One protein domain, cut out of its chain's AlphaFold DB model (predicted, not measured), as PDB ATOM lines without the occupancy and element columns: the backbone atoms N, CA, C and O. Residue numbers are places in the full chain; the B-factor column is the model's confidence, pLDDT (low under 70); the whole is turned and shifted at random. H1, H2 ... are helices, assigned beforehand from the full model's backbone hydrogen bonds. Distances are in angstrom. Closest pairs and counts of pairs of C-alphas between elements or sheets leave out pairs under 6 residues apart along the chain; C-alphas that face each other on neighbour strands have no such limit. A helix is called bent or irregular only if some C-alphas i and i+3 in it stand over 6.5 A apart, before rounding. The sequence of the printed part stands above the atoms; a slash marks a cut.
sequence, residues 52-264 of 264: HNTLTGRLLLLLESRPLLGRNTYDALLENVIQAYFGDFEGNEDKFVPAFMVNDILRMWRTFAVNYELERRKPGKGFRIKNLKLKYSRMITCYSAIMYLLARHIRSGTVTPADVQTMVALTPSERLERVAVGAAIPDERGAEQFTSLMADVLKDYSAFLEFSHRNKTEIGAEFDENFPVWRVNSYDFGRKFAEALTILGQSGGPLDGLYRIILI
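This is residues 52 to 264 of the 264 residues of an uncharacterized protein of Sphingobium yanoikuyae (UniProt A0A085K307). Long helices H3, H4 and H8b run side by side with H4 in the middle, and H7, more tilted, packs on H8b, while short H6 packs on H4 and H7. H1 crosses H3 and H4 on one side, with H2 and H5 grouped beside it; H9 packs on H3 and H4 near one end, and arm H8a turns across the other. The printed part has 213 residues with nine named helices, H1 to H9 in chain order, and no named strand, so its class is all helix. It is compact, with a radius of gyration of the C-alphas of 18.1 A and spans of 57 by 45 by 30 A.

H8, residues 216 to 250, was assigned as one helix by its hydrogen bonds but is bent: C-alphas 225 and 228 are 8.2 A apart. Its arms H8a, residues 216 to 225, and H8b, residues 228 to 250, are about perpendicular at 89 degrees. H8b touches the hub H4, residues 126 to 156, at a shallow tilt of 14 degrees, the same way; their closest C-alphas are Lys 135 and Ser 234, 6.1 A. H7, residues 188 to 212, touches H8b, closest C-alphas Phe 194 and Ala 244, 5.5 A. H6, residues 172 to 182, touches H4, closest C-alphas Ser 144 and Pro 172, 5.5 A. H4, H6, H7 and H8b form a bundle, helices grouped lengthwise. H3, residues 99 to 120, makes a hairpin with H4, at a shallow tilt of 11 degrees, opposite ways. H1, residues 54 to 64, touches H3 with residues 104 to 108 of H3 alone, about perpendicular at 77 degrees; their closest C-alphas are Thr 56 and Met 108, 6.8 A. H2, residues 71 to 85, touches H5, residues 161 to 169, closest C-alphas Ile 82 and Pro 161, 6.4 A. H9, residues 257 to 263, touches H3, closest C-alphas Ala 99 and Leu 258, 6.4 A. Every O i to N i+4 pair is within hydrogen-bond range in H1, H2, H3, H5, H6, H7, H8a and H9; H4 has 24 of 27 and H8b 18 of 19.

H8b measures 33.2 A, H4 44.3 A with a kink of 31 degrees near residue 133, H7 36.0 A and H3 31.5 A. H1 begins at C-alpha 54 (169.864, 157.251, 148.603), and H9 ends at C-alpha 263 (193.057, 162.244, 140.731).

The C-alphas of Gly 91 and Glu 225, the two farthest apart, are 57.8 A apart. The printed part has no cut. The link from H2 to H3, 13 residues, is long. Residues 254 to 256 are under 70 in pLDDT; the mean of the printed part is 92.5.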
ATOM      1  N   HIS A  52     167.596 162.012 151.460       85.75
ATOM      2  CA  HIS A  52     167.032 160.682 151.706       85.75
ATOM      3  C   HIS A  52     168.092 159.582 151.821       85.75
ATOM      4  O   HIS A  52     167.749 158.403 151.803       85.75
ATOM      5  N   ASN A  53     169.380 159.943 151.893       86.56
ATOM      6  CA  ASN A  53     170.497 159.000 151.994       86.56
ATOM      7  C   ASN A  53     170.533 157.928 150.876       86.56
ATOM      8  O   ASN A  53     171.124 156.855 151.042       86.56
ATOM      9  N   THR A  54     169.927 158.205 149.718       90.44
ATOM     10  CA  THR A  54     169.864 157.251 148.603       90.44
ATOM     11  C   THR A  54     171.208 157.092 147.903       90.44
ATOM     12  O   THR A  54     171.456 156.018 147.366       90.44
ATOM     13  N   LEU A  55     172.120 158.070 148.009       91.81
ATOM     14  CA  LEU A  55     173.506 157.934 147.546       91.81
ATOM     15  C   LEU A  55     174.202 156.766 148.254       91.81
ATOM     16  O   LEU A  55     174.734 155.861 147.612       91.81
ATOM     17  N   THR A  56     174.187 156.782 149.590       90.25
ATOM     18  CA  THR A  56     174.832 155.744 150.404       90.25
ATOM     19  C   THR A  56     174.158 154.395 150.182       90.25
ATOM     20  O   THR A  56     174.851 153.400 149.993       90.25
ATOM     21  N   GLY A  57     172.820 154.353 150.162       91.50
ATOM     22  CA  GLY A  57     172.073 153.121 149.896       91.50
ATOM     23  C   GLY A  57     172.414 152.508 148.534       91.50
ATOM     24  O   GLY A  57     172.741 151.325 148.458       91.50
ATOM     25  N   ARG A  58     172.431 153.325 147.473       94.50
ATOM     26  CA  ARG A  58     172.776 152.905 146.107       94.50
ATOM     27  C   ARG A  58     174.210 152.397 145.995       94.50
ATOM     28  O   ARG A  58     174.459 151.392 145.338       94.50
ATOM     29  N   LEU A  59     175.165 153.064 146.633       96.25
ATOM     30  CA  LEU A  59     176.557 152.631 146.567       96.25
ATOM     31  C   LEU A  59     176.821 151.400 147.435       96.25
ATOM     32  O   LEU A  59     177.594 150.547 147.021       96.25
ATOM     33  N   LEU A  60     176.144 151.223 148.572       94.06
ATOM     34  CA  LEU A  60     176.203 149.959 149.316       94.06
ATOM     35  C   LEU A  60     175.590 148.801 148.515       94.06
ATOM     36  O   LEU A  60     176.159 147.708 148.512       94.06
ATOM     37  N   LEU A  61     174.493 149.051 147.786       94.81
ATOM     38  CA  LEU A  61     173.927 148.097 146.829       94.81
ATOM     39  C   LEU A  61     174.989 147.659 145.802       94.81
ATOM     40  O   LEU A  61     175.219 146.466 145.628       94.81
ATOM     41  N   LEU A  62     175.682 148.606 145.169       97.25
ATOM     42  CA  LEU A  62     176.677 148.298 144.136       97.25
ATOM     43  C   LEU A  62     177.986 147.708 144.685       97.25
ATOM     44  O   LEU A  62     178.654 146.939 143.998       97.25
ATOM     45  N   LEU A  63     178.399 148.087 145.893       97.75
ATOM     46  CA  LEU A  63     179.759 147.824 146.362       97.75
ATOM     47  C   LEU A  63     179.863 146.680 147.368       97.75
ATOM     48  O   LEU A  63     180.941 146.088 147.440       97.75
ATOM     49  N   GLU A  64     178.812 146.353 148.123       94.38
ATOM     50  CA  GLU A  64     178.892 145.346 149.200       94.38
ATOM     51  C   GLU A  64     177.666 144.433 149.328       94.38
ATOM     52  O   GLU A  64     177.694 143.494 150.124       94.38
ATOM     53  N   SER A  65     176.575 144.694 148.606       94.06
ATOM     54  CA  SER A  65     175.323 143.990 148.878       94.06
ATOM     55  C   SER A  65     175.282 142.558 148.346       94.06
ATOM     56  O   SER A  65     175.955 142.188 147.382       94.06
ATOM     57  N   ARG A  66     174.452 141.736 148.999       93.00
ATOM     58  CA  ARG A  66     174.078 140.399 148.538       93.00
ATOM     59  C   ARG A  66     172.591 140.157 148.794       93.00
ATOM     60  O   ARG A  66     172.103 140.516 149.868       93.00
ATOM     61  N   PRO A  67     171.866 139.541 147.847       93.00
ATOM     62  CA  PRO A  67     170.461 139.232 148.042       93.00
ATOM     63  C   PRO A  67     170.318 138.073 149.029       93.00
ATOM     64  O   PRO A  67     170.829 136.983 148.784       93.00
ATOM     65  N   LEU A  68     169.586 138.298 150.121       87.88
ATOM     66  CA  LEU A  68     169.152 137.221 151.014       87.88
ATOM     67  C   LEU A  68     167.957 136.460 150.417       87.88
ATOM     68  O   LEU A  68     167.885 135.240 150.503       87.88
ATOM     69  N   LEU A  69     167.033 137.193 149.791       87.81
ATOM     70  CA  LEU A  69     165.823 136.693 149.136       87.81
ATOM     71  C   LEU A  69     165.566 137.489 147.849       87.81
ATOM     72  O   LEU A  69     166.122 138.569 147.658       87.81
ATOM     73  N   GLY A  70     164.694 136.970 146.978       92.44
ATOM     74  CA  GLY A  70     164.191 137.727 145.825       92.44
ATOM     75  C   GLY A  70     165.262 138.063 144.787       92.44
ATOM     76  O   GLY A  70     165.345 139.204 144.338       92.44
ATOM     77  N   ARG A  71     166.076 137.074 144.390       94.94
ATOM     78  CA  ARG A  71     167.201 137.258 143.458       94.94
ATOM     79  C   ARG A  71     166.811 138.002 142.175       94.94
ATOM     80  O   ARG A  71     167.490 138.950 141.809       94.94
ATOM     81  N   ASN A  72     165.678 137.653 141.568       95.69
ATOM     82  CA  ASN A  72     165.197 138.315 140.350       95.69
ATOM     83  C   ASN A  72     164.918 139.813 140.563       95.69
ATOM     84  O   ASN A  72     165.230 140.631 139.706       95.69
ATOM     85  N   THR A  73     164.343 140.187 141.712       93.56
ATOM     86  CA  THR A  73     164.088 141.595 142.059       93.56
ATOM     87  C   THR A  73     165.390 142.345 142.310       93.56
ATOM     88  O   THR A  73     165.527 143.490 141.889       93.56
ATOM     89  N   TYR A  74     166.351 141.694 142.968       94.75
ATOM     90  CA  TYR A  74     167.689 142.237 143.176       94.75
ATOM     91  C   TYR A  74     168.421 142.482 141.852       94.75
ATOM     92  O   TYR A  74     168.944 143.573 141.644       94.75
ATOM     93  N   ASP A  75     168.408 141.509 140.941       95.25
ATOM     94  CA  ASP A  75     169.074 141.622 139.640       95.25
ATOM     95  C   ASP A  75     168.429 142.721 138.778       95.25
ATOM     96  O   ASP A  75     169.143 143.547 138.214       95.25
ATOM     97  N   ALA A  76     167.095 142.815 138.763       95.00
ATOM     98  CA  ALA A  76     166.383 143.889 138.066       95.00
ATOM     99  C   ALA A  76     166.671 145.281 138.660       95.00
ATOM    100  O   ALA A  76     166.800 146.263 137.927       95.00
ATOM    101  N   LEU A  77     166.790 145.384 139.989       94.81
ATOM    102  CA  LEU A  77     167.191 146.623 140.659       94.81
ATOM    103  C   LEU A  77     168.626 147.013 140.284       94.81
ATOM    104  O   LEU A  77     168.870 148.174 139.952       94.81
ATOM    105  N   LEU A  78     169.567 146.064 140.326       96.19
ATOM    106  CA  LEU A  78     170.952 146.308 139.923       96.19
ATOM    107  C   LEU A  78     171.038 146.772 138.476       96.19
ATOM    108  O   LEU A  78     171.723 147.751 138.202       96.19
ATOM    109  N   GLU A  79     170.340 146.098 137.565       95.88
ATOM    110  CA  GLU A  79     170.301 146.477 136.158       95.88
ATOM    111  C   GLU A  79     169.807 147.916 135.997       95.88
ATOM    112  O   GLU A  79     170.502 148.729 135.396       95.88
ATOM    113  N   ASN A  80     168.680 148.272 136.616       95.62
ATOM    114  CA  ASN A  80     168.134 149.628 136.564       95.62
ATOM    115  C   ASN A  80     169.139 150.684 137.068       95.62
ATOM    116  O   ASN A  80     169.385 151.690 136.402       95.62
ATOM    117  N   VAL A  81     169.773 150.427 138.216       96.75
ATOM    118  CA  VAL A  81     170.766 151.335 138.806       96.75
ATOM    119  C   VAL A  81     172.007 151.467 137.924       96.75
ATOM    120  O   VAL A  81     172.506 152.577 137.742       96.75
ATOM    121  N   ILE A  82     172.517 150.363 137.373       97.56
ATOM    122  CA  ILE A  82     173.685 150.383 136.486       97.56
ATOM    123  C   ILE A  82     173.349 151.161 135.214       97.56
ATOM    124  O   ILE A  82     174.109 152.052 134.847       97.56
ATOM    125  N   GLN A  83     172.195 150.912 134.590       96.06
ATOM    126  CA  GLN A  83     171.777 151.646 133.392       96.06
ATOM    127  C   GLN A  83     171.655 153.153 133.645       96.06
ATOM    128  O   GLN A  83     172.060 153.949 132.802       96.06
ATOM    129  N   ALA A  84     171.202 153.573 134.832       95.62
ATOM    130  CA  ALA A  84     171.141 154.992 135.188       95.62
ATOM    131  C   ALA A  84     172.523 155.683 135.199       95.62
ATOM    132  O   ALA A  84     172.619 156.868 134.883       95.62
ATOM    133  N   TYR A  85     173.601 154.959 135.520       97.06
ATOM    134  CA  TYR A  85     174.976 155.469 135.414       97.06
ATOM    135  C   TYR A  85     175.540 155.432 133.987       97.06
ATOM    136  O   TYR A  85     176.538 156.097 133.712       97.06
ATOM    137  N   PHE A  86     174.929 154.647 133.103       96.94
ATOM    138  CA  PHE A  86     175.384 154.360 131.742       96.94
ATOM    139  C   PHE A  86     174.483 155.019 130.685       96.94
ATOM    140  O   PHE A  86     174.426 154.563 129.549       96.94
ATOM    141  N   GLY A  87     173.806 156.118 131.037       93.69
ATOM    142  CA  GLY A  87     172.868 156.810 130.143       93.69
ATOM    143  C   GLY A  87     173.460 157.246 128.794       93.69
ATOM    144  O   GLY A  87     172.732 157.268 127.810       93.69
ATOM    145  N   ASP A  88     174.771 157.511 128.735       92.88
ATOM    146  CA  ASP A  88     175.490 157.903 127.509       92.88
ATOM    147  C   ASP A  88     176.294 156.742 126.878       92.88
ATOM    148  O   ASP A  88     177.189 156.972 126.061       92.88
ATOM    149  N   PHE A  89     176.045 155.495 127.296       96.44
ATOM    150  CA  PHE A  89     176.772 154.321 126.799       96.44
ATOM    151  C   PHE A  89     176.433 154.003 125.339       96.44
ATOM    152  O   PHE A  89     177.337 153.688 124.568       96.44
ATOM    153  N   GLU A  90     175.157 154.116 124.959       96.00
ATOM    154  CA  GLU A  90     174.708 153.889 123.582       96.00
ATOM    155  C   GLU A  90     175.386 154.885 122.623       96.00
ATOM    156  O   GLU A  90     175.336 156.101 122.822       96.00
ATOM    157  N   GLY A  91     176.061 154.367 121.596       94.25
ATOM    158  CA  GLY A  91     176.867 155.150 120.652       94.25
ATOM    159  C   GLY A  91     178.281 155.520 121.132       94.25
ATOM    160  O   GLY A  91     179.011 156.189 120.395       94.25
ATOM    161  N   ASN A  92     178.683 155.108 122.341       94.06
ATOM    162  CA  ASN A  92     180.036 155.278 122.888       94.06
ATOM    163  C   ASN A  92     180.619 153.966 123.447       94.06
ATOM    164  O   ASN A  92     181.549 154.001 124.254       94.06
ATOM    165  N   GLU A  93     180.084 152.812 123.053       96.44
ATOM    166  CA  GLU A  93     180.352 151.509 123.669       96.44
ATOM    167  C   GLU A  93     181.836 151.122 123.641       96.44
ATOM    168  O   GLU A  93     182.327 150.459 124.555       96.44
ATOM    169  N   ASP A  94     182.561 151.558 122.613       94.12
ATOM    170  CA  ASP A  94     183.979 151.290 122.372       94.12
ATOM    171  C   ASP A  94     184.937 152.173 123.185       94.12
ATOM    172  O   ASP A  94     186.130 151.878 123.252       94.12
ATOM    173  N   LYS A  95     184.432 153.236 123.820       93.00
ATOM    174  CA  LYS A  95     185.246 154.259 124.502       93.00
ATOM    175  C   LYS A  95     184.617 154.810 125.784       93.00
ATOM    176  O   LYS A  95     184.984 155.896 126.243       93.00
ATOM    177  N   PHE A  96     183.614 154.127 126.333       94.94
ATOM    178  CA  PHE A  96     182.830 154.649 127.444       94.94
ATOM    179  C   PHE A  96     183.652 154.695 128.733       94.94
ATOM    180  O   PHE A  96     184.257 153.707 129.164       94.94
ATOM    181  N   VAL A  97     183.604 155.851 129.393       94.56
ATOM    182  CA  VAL A  97     184.250 156.094 130.683       94.56
ATOM    183  C   VAL A  97     183.158 156.238 131.745       94.56
ATOM    184  O   VAL A  97     182.382 157.192 131.666       94.56
ATOM    185  N   PRO A  98     183.101 155.380 132.786       95.62
ATOM    186  CA  PRO A  98     182.070 155.426 133.827       95.62
ATOM    187  C   PRO A  98     182.349 156.541 134.854       95.62
ATOM    188  O   PRO A  98     182.364 156.324 136.067       95.62
ATOM    189  N   ALA A  99     182.592 157.757 134.362       94.69
ATOM    190  CA  ALA A  99     183.004 158.921 135.136       94.69
ATOM    191  C   ALA A  99     182.011 159.255 136.249       94.69
ATOM    192  O   ALA A  99     182.413 159.521 137.381       94.69
ATOM    193  N   PHE A 100     180.712 159.207 135.943       95.56
ATOM    194  CA  PHE A 100     179.671 159.513 136.917       95.56
ATOM    195  C   PHE A 100     179.684 158.516 138.085       95.56
ATOM    196  O   PHE A 100     179.700 158.919 139.247       95.56
ATOM    197  N   MET A 101     179.782 157.218 137.790       97.31
ATOM    198  CA  MET A 101     179.872 156.180 138.818       97.31
ATOM    199  C   MET A 101     181.124 156.344 139.684       97.31
ATOM    200  O   MET A 101     181.026 156.317 140.910       97.31
ATOM    201  N   VAL A 102     182.293 156.562 139.072       97.31
ATOM    202  CA  VAL A 102     183.544 156.759 139.823       97.31
ATOM    203  C   VAL A 102     183.485 158.012 140.698       97.31
ATOM    204  O   VAL A 102     183.888 157.957 141.861       97.31
ATOM    205  N   ASN A 103     182.912 159.107 140.198       96.19
ATOM    206  CA  ASN A 103     182.698 160.319 140.988       96.19
ATOM    207  C   ASN A 103     181.802 160.066 142.205       96.19
ATOM    208  O   ASN A 103     182.117 160.546 143.293       96.19
ATOM    209  N   ASP A 104     180.732 159.284 142.059       96.50
ATOM    210  CA  ASP A 104     179.850 158.927 143.171       96.50
ATOM    211  C   ASP A 104     180.555 158.031 144.206       96.50
ATOM    212  O   ASP A 104     180.433 158.268 145.411       96.50
ATOM    213  N   ILE A 105     181.369 157.061 143.769       97.81
ATOM    214  CA  ILE A 105     182.180 156.234 144.683       97.81
ATOM    215  C   ILE A 105     183.167 157.114 145.470       97.81
ATOM    216  O   ILE A 105     183.265 157.007 146.698       97.81
ATOM    217  N   LEU A 106     183.868 158.028 144.792       96.62
ATOM    218  CA  LEU A 106     184.786 158.976 145.430       96.62
ATOM    219  C   LEU A 106     184.051 159.945 146.366       96.62
ATOM    220  O   LEU A 106     184.562 160.285 147.437       96.62
ATOM    221  N   ARG A 107     182.843 160.383 145.996       95.44
ATOM    222  CA  ARG A 107     181.971 161.200 146.844       95.44
ATOM    223  C   ARG A 107     181.607 160.451 148.123       95.44
ATOM    224  O   ARG A 107     181.758 161.023 149.198       95.44
ATOM    225  N   MET A 108     181.222 159.176 148.049       95.31
ATOM    226  CA  MET A 108     180.942 158.369 149.243       95.31
ATOM    227  C   MET A 108     182.171 158.200 150.137       95.31
ATOM    228  O   MET A 108     182.062 158.350 151.355       95.31
ATOM    229  N   TRP A 109     183.350 157.960 149.555       96.38
ATOM    230  CA  TRP A 109     184.598 157.925 150.319       96.38
ATOM    231  C   TRP A 109     184.842 159.237 151.084       96.38
ATOM    232  O   TRP A 109     185.083 159.221 152.295       96.38
ATOM    233  N   ARG A 110     184.713 160.384 150.404       95.94
ATOM    234  CA  ARG A 110     184.852 161.718 151.013       95.94
ATOM    235  C   ARG A 110     183.806 161.941 152.113       95.94
ATOM    236  O   ARG A 110     184.155 162.435 153.186       95.94
ATOM    237  N   THR A 111     182.566 161.494 151.912       94.62
ATOM    238  CA  THR A 111     181.514 161.510 152.941       94.62
ATOM    239  C   THR A 111     181.911 160.695 154.172       94.62
ATOM    240  O   THR A 111     181.765 161.178 155.294       94.62
ATOM    241  N   PHE A 112     182.476 159.492 154.009       94.94
ATOM    242  CA  PHE A 112     182.971 158.706 155.144       94.94
ATOM    243  C   PHE A 112     184.099 159.414 155.903       94.94
ATOM    244  O   PHE A 112     184.086 159.420 157.137       94.94
ATOM    245  N   ALA A 113     185.036 160.047 155.194       95.19
ATOM    246  CA  ALA A 113     186.124 160.804 155.808       95.19
ATOM    247  C   ALA A 113     185.612 162.017 156.611       95.19
ATOM    248  O   ALA A 113     186.020 162.223 157.755       95.19
ATOM    249  N   VAL A 114     184.664 162.781 156.061       94.69
ATOM    250  CA  VAL A 114     184.065 163.940 156.749       94.69
ATOM    251  C   VAL A 114     183.216 163.505 157.948       94.69
ATOM    252  O   VAL A 114     183.326 164.092 159.026       94.69
ATOM    253  N   ASN A 115     182.424 162.437 157.808       91.62
ATOM    254  CA  ASN A 115     181.648 161.867 158.914       91.62
ATOM    255  C   ASN A 115     182.553 161.417 160.065       91.62
ATOM    256  O   ASN A 115     182.218 161.604 161.237       91.62
ATOM    257  N   TYR A 116     183.721 160.858 159.749       93.56
ATOM    258  CA  TYR A 116     184.717 160.522 160.756       93.56
ATOM    259  C   TYR A 116     185.238 161.760 161.502       93.56
ATOM    260  O   TYR A 116     185.332 161.713 162.729       93.56
ATOM    261  N   GLU A 117     185.526 162.873 160.821       93.06
ATOM    262  CA  GLU A 117     185.973 164.099 161.500       93.06
ATOM    263  C   GLU A 117     184.906 164.669 162.444       93.06
ATOM    264  O   GLU A 117     185.243 165.185 163.512       93.06
ATOM    265  N   LEU A 118     183.617 164.528 162.115       91.19
ATOM    266  CA  LEU A 118     182.533 164.867 163.041       91.19
ATOM    267  C   LEU A 118     182.548 163.958 164.281       91.19
ATOM    268  O   LEU A 118     182.468 164.441 165.410       91.19
ATOM    269  N   GLU A 119     182.685 162.647 164.087       88.19
ATOM    270  CA  GLU A 119     182.763 161.676 165.185       88.19
ATOM    271  C   GLU A 119     183.992 161.880 166.074       88.19
ATOM    272  O   GLU A 119     183.910 161.720 167.291       88.19
ATOM    273  N   ARG A 120     185.123 162.279 165.491       90.06
ATOM    274  CA  ARG A 120     186.374 162.564 166.200       90.06
ATOM    275  C   ARG A 120     186.255 163.713 167.202       90.06
ATOM    276  O   ARG A 120     187.010 163.745 168.167       90.06
ATOM    277  N   ARG A 121     185.317 164.641 166.995       91.12
ATOM    278  CA  ARG A 121     185.066 165.773 167.905       91.12
ATOM    279  C   ARG A 121     184.296 165.376 169.166       91.12
ATOM    280  O   ARG A 121     184.250 166.161 170.110       91.12
ATOM    281  N   LYS A 122     183.673 164.193 169.196       89.81
ATOM    282  CA  LYS A 122     182.935 163.704 170.369       89.81
ATOM    283  C   LYS A 122     183.907 163.291 171.487       89.81
ATOM    284  O   LYS A 122     185.000 162.807 171.190       89.81
ATOM    285  N   PRO A 123     183.523 163.439 172.769       84.31
ATOM    286  CA  PRO A 123     184.363 163.015 173.883       84.31
ATOM    287  C   PRO A 123     184.579 161.492 173.887       84.31
ATOM    288  O   PRO A 123     183.727 160.719 173.445       84.31
ATOM    289  N   GLY A 124     185.718 161.058 174.431       85.31
ATOM    290  CA  GLY A 124     186.092 159.645 174.552       85.31
ATOM    291  C   GLY A 124     186.996 159.133 173.425       85.31
ATOM    292  O   GLY A 124     187.478 159.885 172.585       85.31
ATOM    293  N   LYS A 125     187.270 157.822 173.427       82.25
ATOM    294  CA  LYS A 125     188.204 157.169 172.484       82.25
ATOM    295  C   LYS A 125     187.521 156.418 171.335       82.25
ATOM    296  O   LYS A 125     188.210 155.870 170.478       82.25
ATOM    297  N   GLY A 126     186.186 156.402 171.277       82.88
ATOM    298  CA  GLY A 126     185.429 155.612 170.293       82.88
ATOM    299  C   GLY A 126     185.752 155.950 168.832       82.88
ATOM    300  O   GLY A 126     185.687 155.081 167.963       82.88
ATOM    301  N   PHE A 127     186.184 157.185 168.555       87.06
ATOM    302  CA  PHE A 127     186.617 157.601 167.220       87.06
ATOM    303  C   PHE A 127     187.821 156.802 166.704       87.06
ATOM    304  O   PHE A 127     187.964 156.628 165.500       87.06
ATOM    305  N   ARG A 128     188.688 156.286 167.584       89.25
ATOM    306  CA  ARG A 128     189.910 155.584 167.180       89.25
ATOM    307  C   ARG A 128     189.600 154.282 166.430       89.25
ATOM    308  O   ARG A 128     190.160 154.055 165.361       89.25
ATOM    309  N   ILE A 129     188.652 153.486 166.931       87.25
ATOM    310  CA  ILE A 129     188.173 152.271 166.246       87.25
ATOM    311  C   ILE A 129     187.431 152.643 164.956       87.25
ATOM    312  O   ILE A 129     187.601 151.985 163.930       87.25
ATOM    313  N   LYS A 130     186.641 153.727 164.966       89.25
ATOM    314  CA  LYS A 130     185.984 154.229 163.746       89.25
ATOM    315  C   LYS A 130     187.001 154.626 162.671       89.25
ATOM    316  O   LYS A 130     186.757 154.352 161.503       89.25
ATOM    317  N   ASN A 131     188.146 155.193 163.058       92.50
ATOM    318  CA  ASN A 131     189.236 155.513 162.136       92.50
ATOM    319  C   ASN A 131     189.826 154.251 161.490       92.50
ATOM    320  O   ASN A 131     190.065 154.238 160.289       92.50
ATOM    321  N   LEU A 132     190.024 153.170 162.257       92.56
ATOM    322  CA  LEU A 132     190.467 151.903 161.669       92.56
ATOM    323  C   LEU A 132     189.454 151.371 160.656       92.56
ATOM    324  O   LEU A 132     189.825 151.061 159.530       92.56
ATOM    325  N   LYS A 133     188.165 151.328 161.017       92.12
ATOM    326  CA  LYS A 133     187.103 150.890 160.097       92.12
ATOM    327  C   LYS A 133     187.019 151.766 158.844       92.12
ATOM    328  O   LYS A 133     186.737 151.254 157.766       92.12
ATOM    329  N   LEU A 134     187.270 153.070 158.970       95.38
ATOM    330  CA  LEU A 134     187.370 153.980 157.829       95.38
ATOM    331  C   LEU A 134     188.538 153.579 156.917       95.38
ATOM    332  O   LEU A 134     188.350 153.414 155.717       95.38
ATOM    333  N   LYS A 135     189.734 153.412 157.484       95.25
ATOM    334  CA  LYS A 135     190.959 153.178 156.712       95.25
ATOM    335  C   LYS A 135     191.072 151.786 156.107       95.25
ATOM    336  O   LYS A 135     191.681 151.665 155.058       95.25
ATOM    337  N   TYR A 136     190.509 150.770 156.755       96.00
ATOM    338  CA  TYR A 136     190.471 149.408 156.233       96.00
ATOM    339  C   TYR A 136     189.175 149.176 155.464       96.00
ATOM    340  O   TYR A 136     189.165 149.289 154.242       96.00
ATOM    341  N   SER A 137     188.066 148.918 156.171       95.44
ATOM    342  CA  SER A 137     186.793 148.520 155.561       95.44
ATOM    343  C   SER A 137     186.290 149.531 154.538       95.44
ATOM    344  O   SER A 137     186.106 149.175 153.387       95.44
ATOM    345  N   ARG A 138     186.104 150.802 154.914       96.38
ATOM    346  CA  ARG A 138     185.500 151.780 153.988       96.38
ATOM    347  C   ARG A 138     186.403 152.120 152.806       96.38
ATOM    348  O   ARG A 138     185.893 152.412 151.728       96.38
ATOM    349  N   MET A 139     187.721 152.073 152.994       96.62
ATOM    350  CA  MET A 139     188.676 152.298 151.914       96.62
ATOM    351  C   MET A 139     188.625 151.158 150.900       96.62
ATOM    352  O   MET A 139     188.441 151.432 149.716       96.62
ATOM    353  N   ILE A 140     188.722 149.897 151.345       97.06
ATOM    354  CA  ILE A 140     188.690 148.753 150.426       97.06
ATOM    355  C   ILE A 140     187.347 148.664 149.695       97.06
ATOM    356  O   ILE A 140     187.350 148.390 148.497       97.06
ATOM    357  N   THR A 141     186.219 148.989 150.342       97.38
ATOM    358  CA  THR A 141     184.898 149.063 149.691       97.38
ATOM    359  C   THR A 141     184.924 149.953 148.447       97.38
ATOM    360  O   THR A 141     184.479 149.537 147.378       97.38
ATOM    361  N   CYS A 142     185.456 151.172 148.578       97.81
ATOM    362  CA  CYS A 142     185.462 152.158 147.500       97.81
ATOM    363  C   CYS A 142     186.577 151.895 146.484       97.81
ATOM    364  O   CYS A 142     186.335 151.832 145.279       97.81
ATOM    365  N   TYR A 143     187.813 151.743 146.960       97.12
ATOM    366  CA  TYR A 143     188.983 151.727 146.088       97.12
ATOM    367  C   TYR A 143     189.176 150.396 145.364       97.12
ATOM    368  O   TYR A 143     189.695 150.411 144.254       97.12
ATOM    369  N   SER A 144     188.686 149.268 145.896       98.12
ATOM    370  CA  SER A 144     188.678 148.009 145.132       98.12
ATOM    371  C   SER A 144     187.813 148.104 143.872       98.12
ATOM    372  O   SER A 144     188.205 147.610 142.818       98.12
ATOM    373  N   ALA A 145     186.666 148.787 143.950       98.31
ATOM    374  CA  ALA A 145     185.796 149.021 142.802       98.31
ATOM    375  C   ALA A 145     186.425 150.003 141.808       98.31
ATOM    376  O   ALA A 145     186.442 149.734 140.612       98.31
ATOM    377  N   ILE A 146     187.015 151.099 142.295       97.75
ATOM    378  CA  ILE A 146     187.736 152.053 141.437       97.75
ATOM    379  C   ILE A 146     188.880 151.358 140.687       97.75
ATOM    380  O   ILE A 146     188.986 151.506 139.473       97.75
ATOM    381  N   MET A 147     189.705 150.566 141.382       97.19
ATOM    382  CA  MET A 147     190.796 149.809 140.759       97.19
ATOM    383  C   MET A 147     190.276 148.783 139.752       97.19
ATOM    384  O   MET A 147     190.865 148.631 138.686       97.19
ATOM    385  N   TYR A 148     189.160 148.114 140.053       98.38
ATOM    386  CA  TYR A 148     188.521 147.193 139.117       98.38
ATOM    387  C   TYR A 148     188.109 147.903 137.826       98.38
ATOM    388  O   TYR A 148     188.511 147.482 136.742       98.38
ATOM    389  N   LEU A 149     187.347 148.996 137.931       97.75
ATOM    390  CA  LEU A 149     186.870 149.758 136.772       97.75
ATOM    391  C   LEU A 149     188.037 150.339 135.968       97.75
ATOM    392  O   LEU A 149     188.027 150.262 134.742       97.75
ATOM    393  N   LEU A 150     189.074 150.839 136.645       96.75
ATOM    394  CA  LEU A 150     190.290 151.329 136.000       96.75
ATOM    395  C   LEU A 150     191.033 150.219 135.248       96.75
ATOM    396  O   LEU A 150     191.374 150.394 134.083       96.75
ATOM    397  N   ALA A 151     191.225 149.051 135.861       96.75
ATOM    398  CA  ALA A 151     191.870 147.915 135.202       96.75
ATOM    399  C   ALA A 151     191.066 147.394 133.996       96.75
ATOM    400  O   ALA A 151     191.647 146.918 133.019       96.75
ATOM    401  N   ARG A 152     189.726 147.461 134.044       96.38
ATOM    402  CA  ARG A 152     188.865 147.167 132.885       96.38
ATOM    403  C   ARG A 152     189.072 148.192 131.775       96.38
ATOM    404  O   ARG A 152     189.365 147.788 130.653       96.38
ATOM    405  N   HIS A 153     189.009 149.476 132.113       95.38
ATOM    406  CA  HIS A 153     189.187 150.567 131.164       95.38
ATOM    407  C   HIS A 153     190.556 150.516 130.470       95.38
ATOM    408  O   HIS A 153     190.611 150.524 129.247       95.38
ATOM    409  N   ILE A 154     191.653 150.357 131.217       94.25
ATOM    410  CA  ILE A 154     193.014 150.285 130.655       94.25
ATOM    411  C   ILE A 154     193.147 149.135 129.657       94.25
ATOM    412  O   ILE A 154     193.736 149.290 128.590       94.25
ATOM    413  N   ARG A 155     192.598 147.966 129.992       93.44
ATOM    414  CA  ARG A 155     192.717 146.777 129.144       93.44
ATOM    415  C   ARG A 155     191.864 146.861 127.880       93.44
ATOM    416  O   ARG A 155     192.262 146.317 126.855       93.44
ATOM    417  N   SER A 156     190.668 147.433 127.977       93.44
ATOM    418  CA  SER A 156     189.645 147.321 126.931       93.44
ATOM    419  C   SER A 156     189.305 148.645 126.247       93.44
ATOM    420  O   SER A 156     188.556 148.628 125.280       93.44
ATOM    421  N   GLY A 157     189.832 149.775 126.722       93.00
ATOM    422  CA  GLY A 157     189.519 151.122 126.227       93.00
ATOM    423  C   GLY A 157     188.132 151.645 126.621       93.00
ATOM    424  O   GLY A 157     187.790 152.776 126.301       93.00
ATOM    425  N   THR A 158     187.334 150.832 127.314       95.38
ATOM    426  CA  THR A 158     185.937 151.092 127.678       95.38
ATOM    427  C   THR A 158     185.572 150.287 128.924       95.38
ATOM    428  O   THR A 158     186.237 149.300 129.259       95.38
ATOM    429  N   VAL A 159     184.505 150.690 129.610       97.06
ATOM    430  CA  VAL A 159     183.840 149.878 130.635       97.06
ATOM    431  C   VAL A 159     182.391 149.676 130.223       97.06
ATOM    432  O   VAL A 159     181.711 150.630 129.864       97.06
ATOM    433  N   THR A 160     181.905 148.444 130.312       98.06
ATOM    434  CA  THR A 160     180.532 148.067 129.951       98.06
ATOM    435  C   THR A 160     179.649 147.863 131.191       98.06
ATOM    436  O   THR A 160     180.164 147.580 132.280       98.06
ATOM    437  N   PRO A 161     178.309 147.907 131.062       98.19
ATOM    438  CA  PRO A 161     177.403 147.519 132.147       98.19
ATOM    439  C   PRO A 161     177.681 146.109 132.699       98.19
ATOM    440  O   PRO A 161     177.604 145.888 133.909       98.19
ATOM    441  N   ALA A 162     178.071 145.164 131.835       98.06
ATOM    442  CA  ALA A 162     178.404 143.791 132.223       98.06
ATOM    443  C   ALA A 162     179.677 143.704 133.087       98.06
ATOM    444  O   ALA A 162     179.766 142.867 133.992       98.06
ATOM    445  N   ASP A 163     180.651 144.595 132.860       98.25
ATOM    446  CA  ASP A 163     181.829 144.711 133.725       98.25
ATOM    447  C   ASP A 163     181.425 145.122 135.145       98.25
ATOM    448  O   ASP A 163     181.913 144.552 136.122       98.25
ATOM    449  N   VAL A 164     180.484 146.064 135.272       98.31
ATOM    450  CA  VAL A 164     179.960 146.496 136.575       98.31
ATOM    451  C   VAL A 164     179.157 145.383 137.238       98.31
ATOM    452  O   VAL A 164     179.374 145.110 138.415       98.31
ATOM    453  N   GLN A 165     178.284 144.686 136.507       97.81
ATOM    454  CA  GLN A 165     177.546 143.535 137.045       97.81
ATOM    455  C   GLN A 165     178.496 142.464 137.602       97.81
ATOM    456  O   GLN A 165     178.286 141.950 138.702       97.81
ATOM    457  N   THR A 166     179.586 142.183 136.881       97.88
ATOM    458  CA  THR A 166     180.634 141.266 137.345       97.88
ATOM    459  C   THR A 166     181.300 141.792 138.617       97.88
ATOM    460  O   THR A 166     181.477 141.040 139.571       97.88
ATOM    461  N   MET A 167     181.645 143.080 138.665       98.19
ATOM    462  CA  MET A 167     182.257 143.715 139.837       98.19
ATOM    463  C   MET A 167     181.367 143.652 141.087       98.19
ATOM    464  O   MET A 167     181.873 143.391 142.179       98.19
ATOM    465  N   VAL A 168     180.060 143.894 140.938       97.81
ATOM    466  CA  VAL A 168     179.075 143.883 142.037       97.81
ATOM    467  C   VAL A 168     178.980 142.491 142.671       97.81
ATOM    468  O   VAL A 168     178.814 142.376 143.882       97.81
ATOM    469  N   ALA A 169     179.127 141.426 141.878       96.44
ATOM    470  CA  ALA A 169     179.092 140.051 142.378       96.44
ATOM    471  C   ALA A 169     180.314 139.673 143.242       96.44
ATOM    472  O   ALA A 169     180.233 138.737 144.041       96.44
ATOM    473  N   LEU A 170     181.426 140.401 143.099       97.56
ATOM    474  CA  LEU A 170     182.667 140.187 143.840       97.56
ATOM    475  C   LEU A 170     182.673 140.995 145.145       97.56
ATOM    476  O   LEU A 170     182.281 142.164 145.178       97.56
ATOM    477  N   THR A 171     183.194 140.397 146.212       96.56
ATOM    478  CA  THR A 171     183.592 141.106 147.433       96.56
ATOM    479  C   THR A 171     184.737 142.085 147.154       96.56
ATOM    480  O   THR A 171     185.466 141.932 146.168       96.56
ATOM    481  N   PRO A 172     184.970 143.072 148.039       97.19
ATOM    482  CA  PRO A 172     186.105 143.979 147.898       97.19
ATOM    483  C   PRO A 172     187.465 143.270 147.764       97.19
ATOM    484  O   PRO A 172     188.280 143.694 146.950       97.19
ATOM    485  N   SER A 173     187.699 142.170 148.492       96.88
ATOM    486  CA  SER A 173     188.934 141.375 148.368       96.88
ATOM    487  C   SER A 173     189.022 140.635 147.032       96.88
ATOM    488  O   SER A 173     190.029 140.757 146.340       96.88
ATOM    489  N   GLU A 174     187.948 139.960 146.608       98.06
ATOM    490  CA  GLU A 174     187.905 139.253 145.315       98.06
ATOM    491  C   GLU A 174     188.116 140.211 144.129       98.06
ATOM    492  O   GLU A 174     188.714 139.839 143.118       98.06
ATOM    493  N   ARG A 175     187.670 141.474 144.235       98.25
ATOM    494  CA  ARG A 175     187.974 142.509 143.230       98.25
ATOM    495  C   ARG A 175     189.473 142.763 143.123       98.25
ATOM    496  O   ARG A 175     189.980 142.825 142.005       98.25
ATOM    497  N   LEU A 176     190.177 142.898 144.248       97.56
ATOM    498  CA  LEU A 176     191.628 143.108 144.245       97.56
ATOM    499  C   LEU A 176     192.371 141.891 143.705       97.56
ATOM    500  O   LEU A 176     193.268 142.058 142.890       97.56
ATOM    501  N   GLU A 177     191.967 140.678 144.083       97.81
ATOM    502  CA  GLU A 177     192.535 139.435 143.545       97.81
ATOM    503  C   GLU A 177     192.366 139.362 142.020       97.81
ATOM    504  O   GLU A 177     193.315 139.098 141.279       97.81
ATOM    505  N   ARG A 178     191.164 139.682 141.525       97.69
ATOM    506  CA  ARG A 178     190.861 139.731 140.088       97.69
ATOM    507  C   ARG A 178     191.707 140.775 139.359       97.69
ATOM    508  O   ARG A 178     192.132 140.530 138.229       97.69
ATOM    509  N   VAL A 179     191.921 141.935 139.977       97.25
ATOM    510  CA  VAL A 179     192.750 143.015 139.431       97.25
ATOM    511  C   VAL A 179     194.228 142.624 139.433       97.25
ATOM    512  O   VAL A 179     194.880 142.817 138.414       97.25
ATOM    513  N   ALA A 180     194.739 142.021 140.507       96.06
ATOM    514  CA  ALA A 180     196.130 141.582 140.619       96.06
ATOM    515  C   ALA A 180     196.530 140.626 139.485       96.06
ATOM    516  O   ALA A 180     197.609 140.752 138.921       96.06
ATOM    517  N   VAL A 181     195.631 139.714 139.101       93.62
ATOM    518  CA  VAL A 181     195.872 138.754 138.010       93.62
ATOM    519  C   VAL A 181     195.613 139.355 136.622       93.62
ATOM    520  O   VAL A 181     196.190 138.915 135.633       93.62
ATOM    521  N   GLY A 182     194.687 140.310 136.518       92.00
ATOM    522  CA  GLY A 182     194.141 140.768 135.238       92.00
ATOM    523  C   GLY A 182     194.568 142.163 134.782       92.00
ATOM    524  O   GLY A 182     194.092 142.595 133.728       92.00
ATOM    525  N   ALA A 183     195.366 142.884 135.572       93.56
ATOM    526  CA  ALA A 183     195.839 144.223 135.241       93.56
ATOM    527  C   ALA A 183     196.836 144.180 134.074       93.56
ATOM    528  O   ALA A 183     197.772 143.385 134.060       93.56
ATOM    529  N   ALA A 184     196.635 145.059 133.093       93.62
ATOM    530  CA  ALA A 184     197.562 145.237 131.983       93.62
ATOM    531  C   ALA A 184     198.611 146.285 132.376       93.62
ATOM    532  O   ALA A 184     198.365 147.480 132.233       93.62
ATOM    533  N   ILE A 185     199.749 145.830 132.904       94.25
ATOM    534  CA  ILE A 185     200.877 146.681 133.305       94.25
ATOM    535  C   ILE A 185     202.040 146.412 132.335       94.25
ATOM    536  O   ILE A 185     202.547 145.291 132.325       94.25
ATOM    537  N   PRO A 186     202.440 147.385 131.488       90.94
ATOM    538  CA  PRO A 186     203.445 147.159 130.443       90.94
ATOM    539  C   PRO A 186     204.861 146.872 130.955       90.94
ATOM    540  O   PRO A 186     205.618 146.166 130.296       90.94
ATOM    541  N   ASP A 187     205.231 147.460 132.093       91.94
ATOM    542  CA  ASP A 187     206.558 147.319 132.696       91.94
ATOM    543  C   ASP A 187     206.598 146.099 133.626       91.94
ATOM    544  O   ASP A 187     205.807 146.012 134.565       91.94
ATOM    545  N   GLU A 188     207.525 145.167 133.388       93.94
ATOM    546  CA  GLU A 188     207.641 143.911 134.152       93.94
ATOM    547  C   GLU A 188     207.877 144.175 135.643       93.94
ATOM    548  O   GLU A 188     207.189 143.618 136.499       93.94
ATOM    549  N   ARG A 189     208.774 145.114 135.960       94.44
ATOM    550  CA  ARG A 189     209.055 145.509 137.343       94.44
ATOM    551  C   ARG A 189     207.829 146.139 138.010       94.44
ATOM    552  O   ARG A 189     207.542 145.847 139.169       94.44
ATOM    553  N   GLY A 190     207.100 146.988 137.291       94.94
ATOM    554  CA  GLY A 190     205.840 147.572 137.736       94.94
ATOM    555  C   GLY A 190     204.766 146.514 137.983       94.94
ATOM    556  O   GLY A 190     204.045 146.605 138.974       94.94
ATOM    557  N   ALA A 191     204.683 145.484 137.138       95.69
ATOM    558  CA  ALA A 191     203.740 144.379 137.297       95.69
ATOM    559  C   ALA A 191     204.058 143.523 138.536       95.69
ATOM    560  O   ALA A 191     203.156 143.200 139.316       95.69
ATOM    561  N   GLU A 192     205.336 143.208 138.766       96.31
ATOM    562  CA  GLU A 192     205.799 142.520 139.978       96.31
ATOM    563  C   GLU A 192     205.497 143.342 141.236       96.31
ATOM    564  O   GLU A 192     204.906 142.832 142.194       96.31
ATOM    565  N   GLN A 193     205.841 144.633 141.221       96.94
ATOM    566  CA  GLN A 193     205.586 145.548 142.333       96.94
ATOM    567  C   GLN A 193     204.088 145.670 142.624       96.94
ATOM    568  O   GLN A 193     203.678 145.579 143.781       96.94
ATOM    569  N   PHE A 194     203.258 145.825 141.594       97.50
ATOM    570  CA  PHE A 194     201.806 145.886 141.733       97.50
ATOM    571  C   PHE A 194     201.235 144.614 142.360       97.50
ATOM    572  O   PHE A 194     200.446 144.684 143.303       97.50
ATOM    573  N   THR A 195     201.671 143.449 141.879       96.75
ATOM    574  CA  THR A 195     201.240 142.150 142.407       96.75
ATOM    575  C   THR A 195     201.636 141.998 143.877       96.75
ATOM    576  O   THR A 195     200.806 141.605 144.699       96.75
ATOM    577  N   SER A 196     202.868 142.381 144.233       97.19
ATOM    578  CA  SER A 196     203.342 142.384 145.621       97.19
ATOM    579  C   SER A 196     202.507 143.311 146.509       97.19
ATOM    580  O   SER A 196     202.085 142.907 147.590       97.19
ATOM    581  N   LEU A 197     202.214 144.533 146.050       97.81
ATOM    582  CA  LEU A 197     201.390 145.491 146.793       97.81
ATOM    583  C   LEU A 197     199.971 144.962 147.030       97.81
ATOM    584  O   LEU A 197     199.439 145.119 148.127       97.81
ATOM    585  N   MET A 198     199.356 144.319 146.033       97.25
ATOM    586  CA  MET A 198     198.030 143.710 146.190       97.25
ATOM    587  C   MET A 198     198.041 142.556 147.193       97.25
ATOM    588  O   MET A 198     197.141 142.477 148.030       97.25
ATOM    589  N   ALA A 199     199.072 141.708 147.166       97.12
ATOM    590  CA  ALA A 199     199.239 140.644 148.151       97.12
ATOM    591  C   ALA A 199     199.388 141.204 149.579       97.12
ATOM    592  O   ALA A 199     198.721 140.728 150.500       97.12
ATOM    593  N   ASP A 200     200.195 142.254 149.757       97.62
ATOM    594  CA  ASP A 200     200.378 142.911 151.053       97.62
ATOM    595  C   ASP A 200     199.089 143.574 151.556       97.62
ATOM    596  O   ASP A 200     198.741 143.437 152.728       97.62
ATOM    597  N   VAL A 201     198.339 144.248 150.678       97.31
ATOM    598  CA  VAL A 201     197.037 144.846 151.017       97.31
ATOM    599  C   VAL A 201     196.041 143.779 151.473       97.31
ATOM    600  O   VAL A 201     195.379 143.958 152.497       97.31
ATOM    601  N   LEU A 202     195.933 142.664 150.748       97.12
ATOM    602  CA  LEU A 202     195.033 141.566 151.110       97.12
ATOM    603  C   LEU A 202     195.429 140.934 152.449       97.12
ATOM    604  O   LEU A 202     194.563 140.678 153.288       97.12
ATOM    605  N   LYS A 203     196.732 140.755 152.690       97.19
ATOM    606  CA  LYS A 203     197.267 140.263 153.964       97.19
ATOM    607  C   LYS A 203     196.946 141.207 155.124       97.19
ATOM    608  O   LYS A 203     196.434 140.761 156.151       97.19
ATOM    609  N   ASP A 204     197.204 142.503 154.960       96.31
ATOM    610  CA  ASP A 204     196.912 143.524 155.971       96.31
ATOM    611  C   ASP A 204     195.409 143.588 156.282       96.31
ATOM    612  O   ASP A 204     195.010 143.729 157.441       96.31
ATOM    613  N   TYR A 205     194.561 143.460 155.254       96.56
ATOM    614  CA  TYR A 205     193.114 143.431 155.434       96.56
ATOM    615  C   TYR A 205     192.647 142.160 156.150       96.56
ATOM    616  O   TYR A 205     191.809 142.254 157.045       96.56
ATOM    617  N   SER A 206     193.218 140.994 155.831       95.69
ATOM    618  CA  SER A 206     192.935 139.740 156.544       95.69
ATOM    619  C   SER A 206     193.261 139.855 158.035       95.69
ATOM    620  O   SER A 206     192.425 139.529 158.875       95.69
ATOM    621  N   ALA A 207     194.427 140.414 158.378       93.19
ATOM    622  CA  ALA A 207     194.807 140.656 159.771       93.19
ATOM    623  C   ALA A 207     193.833 141.617 160.481       93.19
ATOM    624  O   ALA A 207     193.469 141.417 161.642       93.19
ATOM    625  N   PHE A 208     193.358 142.652 159.780       93.69
ATOM    626  CA  PHE A 208     192.315 143.533 160.300       93.69
ATOM    627  C   PHE A 208     190.975 142.803 160.509       93.69
ATOM    628  O   PHE A 208     190.305 143.049 161.515       93.69
ATOM    629  N   LEU A 209     190.576 141.909 159.598       93.06
ATOM    630  CA  LEU A 209     189.348 141.125 159.737       93.06
ATOM    631  C   LEU A 209     189.404 140.211 160.965       93.06
ATOM    632  O   LEU A 209     188.464 140.236 161.761       93.06
ATOM    633  N   GLU A 210     190.512 139.496 161.163       91.44
ATOM    634  CA  GLU A 210     190.748 138.645 162.340       91.44
ATOM    635  C   GLU A 210     190.648 139.430 163.651       91.44
ATOM    636  O   GLU A 210     190.001 138.988 164.600       91.44
ATOM    637  N   PHE A 211     191.235 140.627 163.693       88.06
ATOM    638  CA  PHE A 211     191.083 141.546 164.817       88.06
ATOM    639  C   PHE A 211     189.617 141.962 165.020       88.06
ATOM    640  O   PHE A 211     189.095 141.925 166.133       88.06
ATOM    641  N   SER A 212     188.924 142.331 163.940       86.31
ATOM    642  CA  SER A 212     187.556 142.857 163.999       86.31
ATOM    643  C   SER A 212     186.484 141.818 164.351       86.31
ATOM    644  O   SER A 212     185.379 142.209 164.730       86.31
ATOM    645  N   HIS A 213     186.799 140.524 164.228       84.19
ATOM    646  CA  HIS A 213     185.894 139.414 164.536       84.19
ATOM    647  C   HIS A 213     185.873 139.040 166.029       84.19
ATOM    648  O   HIS A 213     184.989 138.309 166.474       84.19
ATOM    649  N   ARG A 214     186.827 139.553 166.818       83.38
ATOM    650  CA  ARG A 214     186.891 139.353 168.275       83.38
ATOM    651  C   ARG A 214     185.722 140.044 168.981       83.38
ATOM    652  O   ARG A 214     185.064 140.929 168.424       83.38
ATOM    653  N   ASN A 215     185.442 139.669 170.228       78.44
ATOM    654  CA  ASN A 215     184.358 140.324 170.962       78.44
ATOM    655  C   ASN A 215     184.717 141.789 171.304       78.44
ATOM    656  O   ASN A 215     185.882 142.187 171.348       78.44
ATOM    657  N   LYS A 216     183.705 142.635 171.548       75.06
ATOM    658  CA  LYS A 216     183.910 144.085 171.761       75.06
ATOM    659  C   LYS A 216     184.861 144.403 172.925       75.06
ATOM    660  O   LYS A 216     185.550 145.420 172.873       75.06
ATOM    661  N   THR A 217     184.876 143.571 173.965       73.31
ATOM    662  CA  THR A 217     185.733 143.735 175.147       73.31
ATOM    663  C   THR A 217     187.199 143.423 174.846       73.31
ATOM    664  O   THR A 217     188.067 144.204 175.231       73.31
ATOM    665  N   GLU A 218     187.473 142.359 174.092       75.62
ATOM    666  CA  GLU A 218     188.812 141.978 173.622       75.62
ATOM    667  C   GLU A 218     189.380 143.021 172.663       75.62
ATOM    668  O   GLU A 218     190.505 143.481 172.853       75.62
ATOM    669  N   ILE A 219     188.563 143.466 171.700       78.56
ATOM    670  CA  ILE A 219     188.924 144.540 170.767       78.56
ATOM    671  C   ILE A 219     189.346 145.785 171.546       78.56
ATOM    672  O   ILE A 219     190.357 146.391 171.217       78.56
ATOM    673  N   GLY A 220     188.582 146.186 172.566       77.19
ATOM    674  CA  GLY A 220     188.870 147.391 173.344       77.19
ATOM    675  C   GLY A 220     190.217 147.337 174.066       77.19
ATOM    676  O   GLY A 220     190.979 148.301 173.987       77.19
ATOM    677  N   ALA A 221     190.512 146.218 174.734       78.31
ATOM    678  CA  ALA A 221     191.741 146.038 175.504       78.31
ATOM    679  C   ALA A 221     192.982 145.951 174.601       78.31
ATOM    680  O   ALA A 221     193.919 146.731 174.768       78.31
ATOM    681  N   GLU A 222     192.954 145.070 173.595       80.62
ATOM    682  CA  GLU A 222     194.058 144.895 172.646       80.62
ATOM    683  C   GLU A 222     194.342 146.186 171.874       80.62
ATOM    684  O   GLU A 222     195.496 146.564 171.660       80.62
ATOM    685  N   PHE A 223     193.281 146.874 171.447       81.19
ATOM    686  CA  PHE A 223     193.411 148.091 170.670       81.19
ATOM    687  C   PHE A 223     194.020 149.230 171.474       81.19
ATOM    688  O   PHE A 223     194.825 149.976 170.927       81.19
ATOM    689  N   ASP A 224     193.645 149.398 172.744       82.00
ATOM    690  CA  ASP A 224     194.227 150.457 173.568       82.00
ATOM    691  C   ASP A 224     195.713 150.191 173.863       82.00
ATOM    692  O   ASP A 224     196.496 151.145 173.866       82.00
ATOM    693  N   GLU A 225     196.114 148.927 174.026       86.06
ATOM    694  CA  GLU A 225     197.512 148.515 174.204       86.06
ATOM    695  C   GLU A 225     198.344 148.707 172.922       86.06
ATOM    696  O   GLU A 225     199.431 149.283 172.952       86.06
ATOM    697  N   ASN A 226     197.800 148.310 171.767       88.69
ATOM    698  CA  ASN A 226     198.516 148.279 170.486       88.69
ATOM    699  C   ASN A 226     198.159 149.440 169.542       88.69
ATOM    700  O   ASN A 226     198.494 149.417 168.354       88.69
ATOM    701  N   PHE A 227     197.488 150.484 170.040       87.06
ATOM    702  CA  PHE A 227     197.010 151.601 169.218       87.06
ATOM    703  C   PHE A 227     198.090 152.230 168.319       87.06
ATOM    704  O   PHE A 227     197.789 152.505 167.153       87.06
ATOM    705  N   PRO A 228     199.335 152.478 168.787       90.38
ATOM    706  CA  PRO A 228     200.378 153.042 167.933       90.38
ATOM    707  C   PRO A 228     200.691 152.165 166.716       90.38
ATOM    708  O   PRO A 228     200.824 152.696 165.614       90.38
ATOM    709  N   VAL A 229     200.735 150.842 166.897       92.25
ATOM    710  CA  VAL A 229     200.994 149.867 165.827       92.25
ATOM    711  C   VAL A 229     199.846 149.881 164.823       92.25
ATOM    712  O   VAL A 229     200.061 150.128 163.638       92.25
ATOM    713  N   TRP A 230     198.606 149.752 165.303       91.62
ATOM    714  CA  TRP A 230     197.407 149.836 164.465       91.62
ATOM    715  C   TRP A 230     197.325 151.144 163.679       91.62
ATOM    716  O   TRP A 230     196.939 151.168 162.508       91.62
ATOM    717  N   ARG A 231     197.718 152.258 164.304       90.75
ATOM    718  CA  ARG A 231     197.772 153.556 163.639       90.75
ATOM    719  C   ARG A 231     198.761 153.523 162.478       90.75
ATOM    720  O   ARG A 231     198.354 153.908 161.384       90.75
ATOM    721  N   VAL A 232     200.002 153.086 162.695       94.56
ATOM    722  CA  VAL A 232     201.034 152.995 161.646       94.56
ATOM    723  C   VAL A 232     200.571 152.076 160.516       94.56
ATOM    724  O   VAL A 232     200.516 152.529 159.373       94.56
ATOM    725  N   ASN A 233     200.127 150.861 160.840       94.69
ATOM    726  CA  ASN A 233     199.674 149.872 159.859       94.69
ATOM    727  C   ASN A 233     198.518 150.408 159.006       94.69
ATOM    728  O   ASN A 233     198.524 150.263 157.790       94.69
ATOM    729  N   SER A 234     197.561 151.119 159.612       94.50
ATOM    730  CA  SER A 234     196.437 151.700 158.867       94.50
ATOM    731  C   SER A 234     196.848 152.811 157.889       94.50
ATOM    732  O   SER A 234     196.164 153.039 156.894       94.50
ATOM    733  N   TYR A 235     197.926 153.555 158.173       94.75
ATOM    734  CA  TYR A 235     198.480 154.520 157.214       94.75
ATOM    735  C   TYR A 235     199.255 153.811 156.111       94.75
ATOM    736  O   TYR A 235     199.142 154.204 154.954       94.75
ATOM    737  N   ASP A 236     200.015 152.781 156.470       96.81
ATOM    738  CA  ASP A 236     200.772 151.979 155.520       96.81
ATOM    739  C   ASP A 236     199.859 151.291 154.499       96.81
ATOM    740  O   ASP A 236     200.062 151.441 153.298       96.81
ATOM    741  N   PHE A 237     198.769 150.684 154.972       96.94
ATOM    742  CA  PHE A 237     197.696 150.131 154.147       96.94
ATOM    743  C   PHE A 237     197.179 151.130 153.100       96.94
ATOM    744  O   PHE A 237     197.119 150.830 151.909       96.94
ATOM    745  N   GLY A 238     196.861 152.357 153.528       95.25
ATOM    746  CA  GLY A 238     196.397 153.406 152.619       95.25
ATOM    747  C   GLY A 238     197.455 153.850 151.604       95.25
ATOM    748  O   GLY A 238     197.114 154.151 150.461       95.25
ATOM    749  N   ARG A 239     198.741 153.862 151.987       96.81
ATOM    750  CA  ARG A 239     199.845 154.157 151.058       96.81
ATOM    751  C   ARG A 239     199.990 153.074 149.996       96.81
ATOM    752  O   ARG A 239     200.076 153.429 148.827       96.81
ATOM    753  N   LYS A 240     199.938 151.793 150.379       96.31
ATOM    754  CA  LYS A 240     199.991 150.665 149.434       96.31
ATOM    755  C   LYS A 240     198.874 150.750 148.393       96.31
ATOM    756  O   LYS A 240     199.127 150.569 147.208       96.31
ATOM    757  N   PHE A 241     197.659 151.108 148.819       91.62
ATOM    758  CA  PHE A 241     196.540 151.374 147.907       91.62
ATOM    759  C   PHE A 241     196.832 152.501 146.916       91.62
ATOM    760  O   PHE A 241     196.605 152.342 145.718       91.62
ATOM    761  N   ALA A 242     197.323 153.641 147.406       94.12
ATOM    762  CA  ALA A 242     197.639 154.790 146.561       94.12
ATOM    763  C   ALA A 242     198.767 154.481 145.564       94.12
ATOM    764  O   ALA A 242     198.695 154.878 144.402       94.12
ATOM    765  N   GLU A 243     199.787 153.744 146.003       96.44
ATOM    766  CA  GLU A 243     200.902 153.304 145.166       96.44
ATOM    767  C   GLU A 243     200.435 152.332 144.079       96.44
ATOM    768  O   GLU A 243     200.692 152.565 142.900       96.44
ATOM    769  N   ALA A 244     199.656 151.310 144.441       95.81
ATOM    770  CA  ALA A 244     199.103 150.365 143.477       95.81
ATOM    771  C   ALA A 244     198.184 151.053 142.455       95.81
ATOM    772  O   ALA A 244     198.277 150.794 141.257       95.81
ATOM    773  N   LEU A 245     197.332 151.976 142.910       94.50
ATOM    774  CA  LEU A 245     196.481 152.780 142.034       94.50
ATOM    775  C   LEU A 245     197.302 153.662 141.085       94.50
ATOM    776  O   LEU A 245     196.907 153.842 139.936       94.50
ATOM    777  N   THR A 246     198.447 154.174 141.544       94.12
ATOM    778  CA  THR A 246     199.364 154.974 140.724       94.12
ATOM    779  C   THR A 246     200.011 154.132 139.633       94.12
ATOM    780  O   THR A 246     199.973 154.528 138.470       94.12
ATOM    781  N   ILE A 247     200.548 152.958 139.985       94.94
ATOM    782  CA  ILE A 247     201.146 152.019 139.023       94.94
ATOM    783  C   ILE A 247     200.111 151.613 137.970       94.94
ATOM    784  O   ILE A 247     200.374 151.683 136.767       94.94
ATOM    785  N   LEU A 248     198.905 151.250 138.416       94.25
ATOM    786  CA  LEU A 248     197.815 150.890 137.521       94.25
ATOM    787  C   LEU A 248     197.447 152.062 136.607       94.25
ATOM    788  O   LEU A 248     197.438 151.907 135.395       94.25
ATOM    789  N   GLY A 249     197.202 153.252 137.153       91.94
ATOM    790  CA  GLY A 249     196.813 154.422 136.366       91.94
ATOM    791  C   GLY A 249     197.855 154.872 135.344       91.94
ATOM    792  O   GLY A 249     197.498 155.293 134.247       91.94
ATOM    793  N   GLN A 250     199.143 154.734 135.664       90.50
ATOM    794  CA  GLN A 250     200.249 155.021 134.745       90.50
ATOM    795  C   GLN A 250     200.410 153.978 133.632       90.50
ATOM    796  O   GLN A 250     201.122 154.232 132.663       90.50
ATOM    797  N   SER A 251     199.747 152.826 133.752       88.50
ATOM    798  CA  SER A 251     199.752 151.778 132.727       88.50
ATOM    799  C   SER A 251     198.802 152.079 131.560       88.50
ATOM    800  O   SER A 251     198.904 151.451 130.507       88.50
ATOM    801  N   GLY A 252     197.879 153.032 131.736       82.12
ATOM    802  CA  GLY A 252     197.012 153.540 130.674       82.12
ATOM    803  C   GLY A 252     197.697 154.571 129.769       82.12
ATOM    804  O   GLY A 252     198.847 154.961 129.963       82.12
ATOM    805  N   GLY A 253     196.966 155.055 128.761       71.75
ATOM    806  CA  GLY A 253     197.443 156.148 127.912       71.75
ATOM    807  C   GLY A 253     197.543 157.488 128.672       71.75
ATOM    808  O   GLY A 253     196.836 157.681 129.662       71.75
ATOM    809  N   PRO A 254     198.319 158.478 128.179       56.25
ATOM    810  CA  PRO A 254     198.471 159.809 128.800       56.25
ATOM    811  C   PRO A 254     197.164 160.607 128.977       56.25
ATOM    812  O   PRO A 254     197.150 161.658 129.615       56.25
ATOM    813  N   LEU A 255     196.073 160.121 128.379       54.28
ATOM    814  CA  LEU A 255     194.728 160.683 128.412       54.28
ATOM    815  C   LEU A 255     193.687 159.657 128.881       54.28
ATOM    816  O   LEU A 255     192.516 159.823 128.546       54.28
ATOM    817  N   ASP A 256     194.075 158.610 129.623       64.75
ATOM    818  CA  ASP A 256     193.093 157.727 130.259       64.75
ATOM    819  C   ASP A 256     192.174 158.586 131.143       64.75
ATOM    820  O   ASP A 256     192.549 159.085 132.213       64.75
ATOM    821  N   GLY A 257     190.968 158.828 130.621       73.94
ATOM    822  CA  GLY A 257     190.017 159.754 131.209       73.94
ATOM    823  C   GLY A 257     189.642 159.332 132.620       73.94
ATOM    824  O   GLY A 257     189.450 160.201 133.472       73.94
ATOM    825  N   LEU A 258     189.612 158.021 132.884       88.25
ATOM    826  CA  LEU A 258     189.200 157.472 134.165       88.25
ATOM    827  C   LEU A 258     190.260 157.698 135.240       88.25
ATOM    828  O   LEU A 258     189.915 158.153 136.330       88.25
ATOM    829  N   TYR A 259     191.544 157.467 134.939       91.00
ATOM    830  CA  TYR A 259     192.608 157.742 135.910       91.00
ATOM    831  C   TYR A 259     192.689 159.228 136.263       91.00
ATOM    832  O   TYR A 259     192.798 159.587 137.436       91.00
ATOM    833  N   ARG A 260     192.526 160.114 135.274       89.06
ATOM    834  CA  ARG A 260     192.462 161.557 135.528       89.06
ATOM    835  C   ARG A 260     191.302 161.925 136.457       89.06
ATOM    836  O   ARG A 260     191.510 162.720 137.363       89.06
ATOM    837  N   ILE A 261     190.113 161.353 136.246       88.31
ATOM    838  CA  ILE A 261     188.934 161.583 137.102       88.31
ATOM    839  C   ILE A 261     189.197 161.156 138.550       88.31
ATOM    840  O   ILE A 261     188.733 161.807 139.476       88.31
ATOM    841  N   ILE A 262     189.970 160.089 138.753       89.06
ATOM    842  CA  ILE A 262     190.321 159.601 140.090       89.06
ATOM    843  C   ILE A 262     191.226 160.587 140.848       89.06
ATOM    844  O   ILE A 262     191.148 160.666 142.076       89.06
ATOM    845  N   LEU A 263     192.085 161.321 140.135       86.19
ATOM    846  CA  LEU A 263     193.057 162.244 140.731       86.19
ATOM    847  C   LEU A 263     192.495 163.640 141.041       86.19
ATOM    848  O   LEU A 263     193.079 164.338 141.874       86.19
ATOM    849  N   ILE A 264     191.415 164.056 140.372       77.81
ATOM    850  CA  ILE A 264     190.798 165.392 140.510       77.81
ATOM    851  C   ILE A 264     189.634 165.414 141.515       77.81
ATOM    852  O   ILE A 264     189.429 166.490 142.114       77.81
TER     853      ILE A 264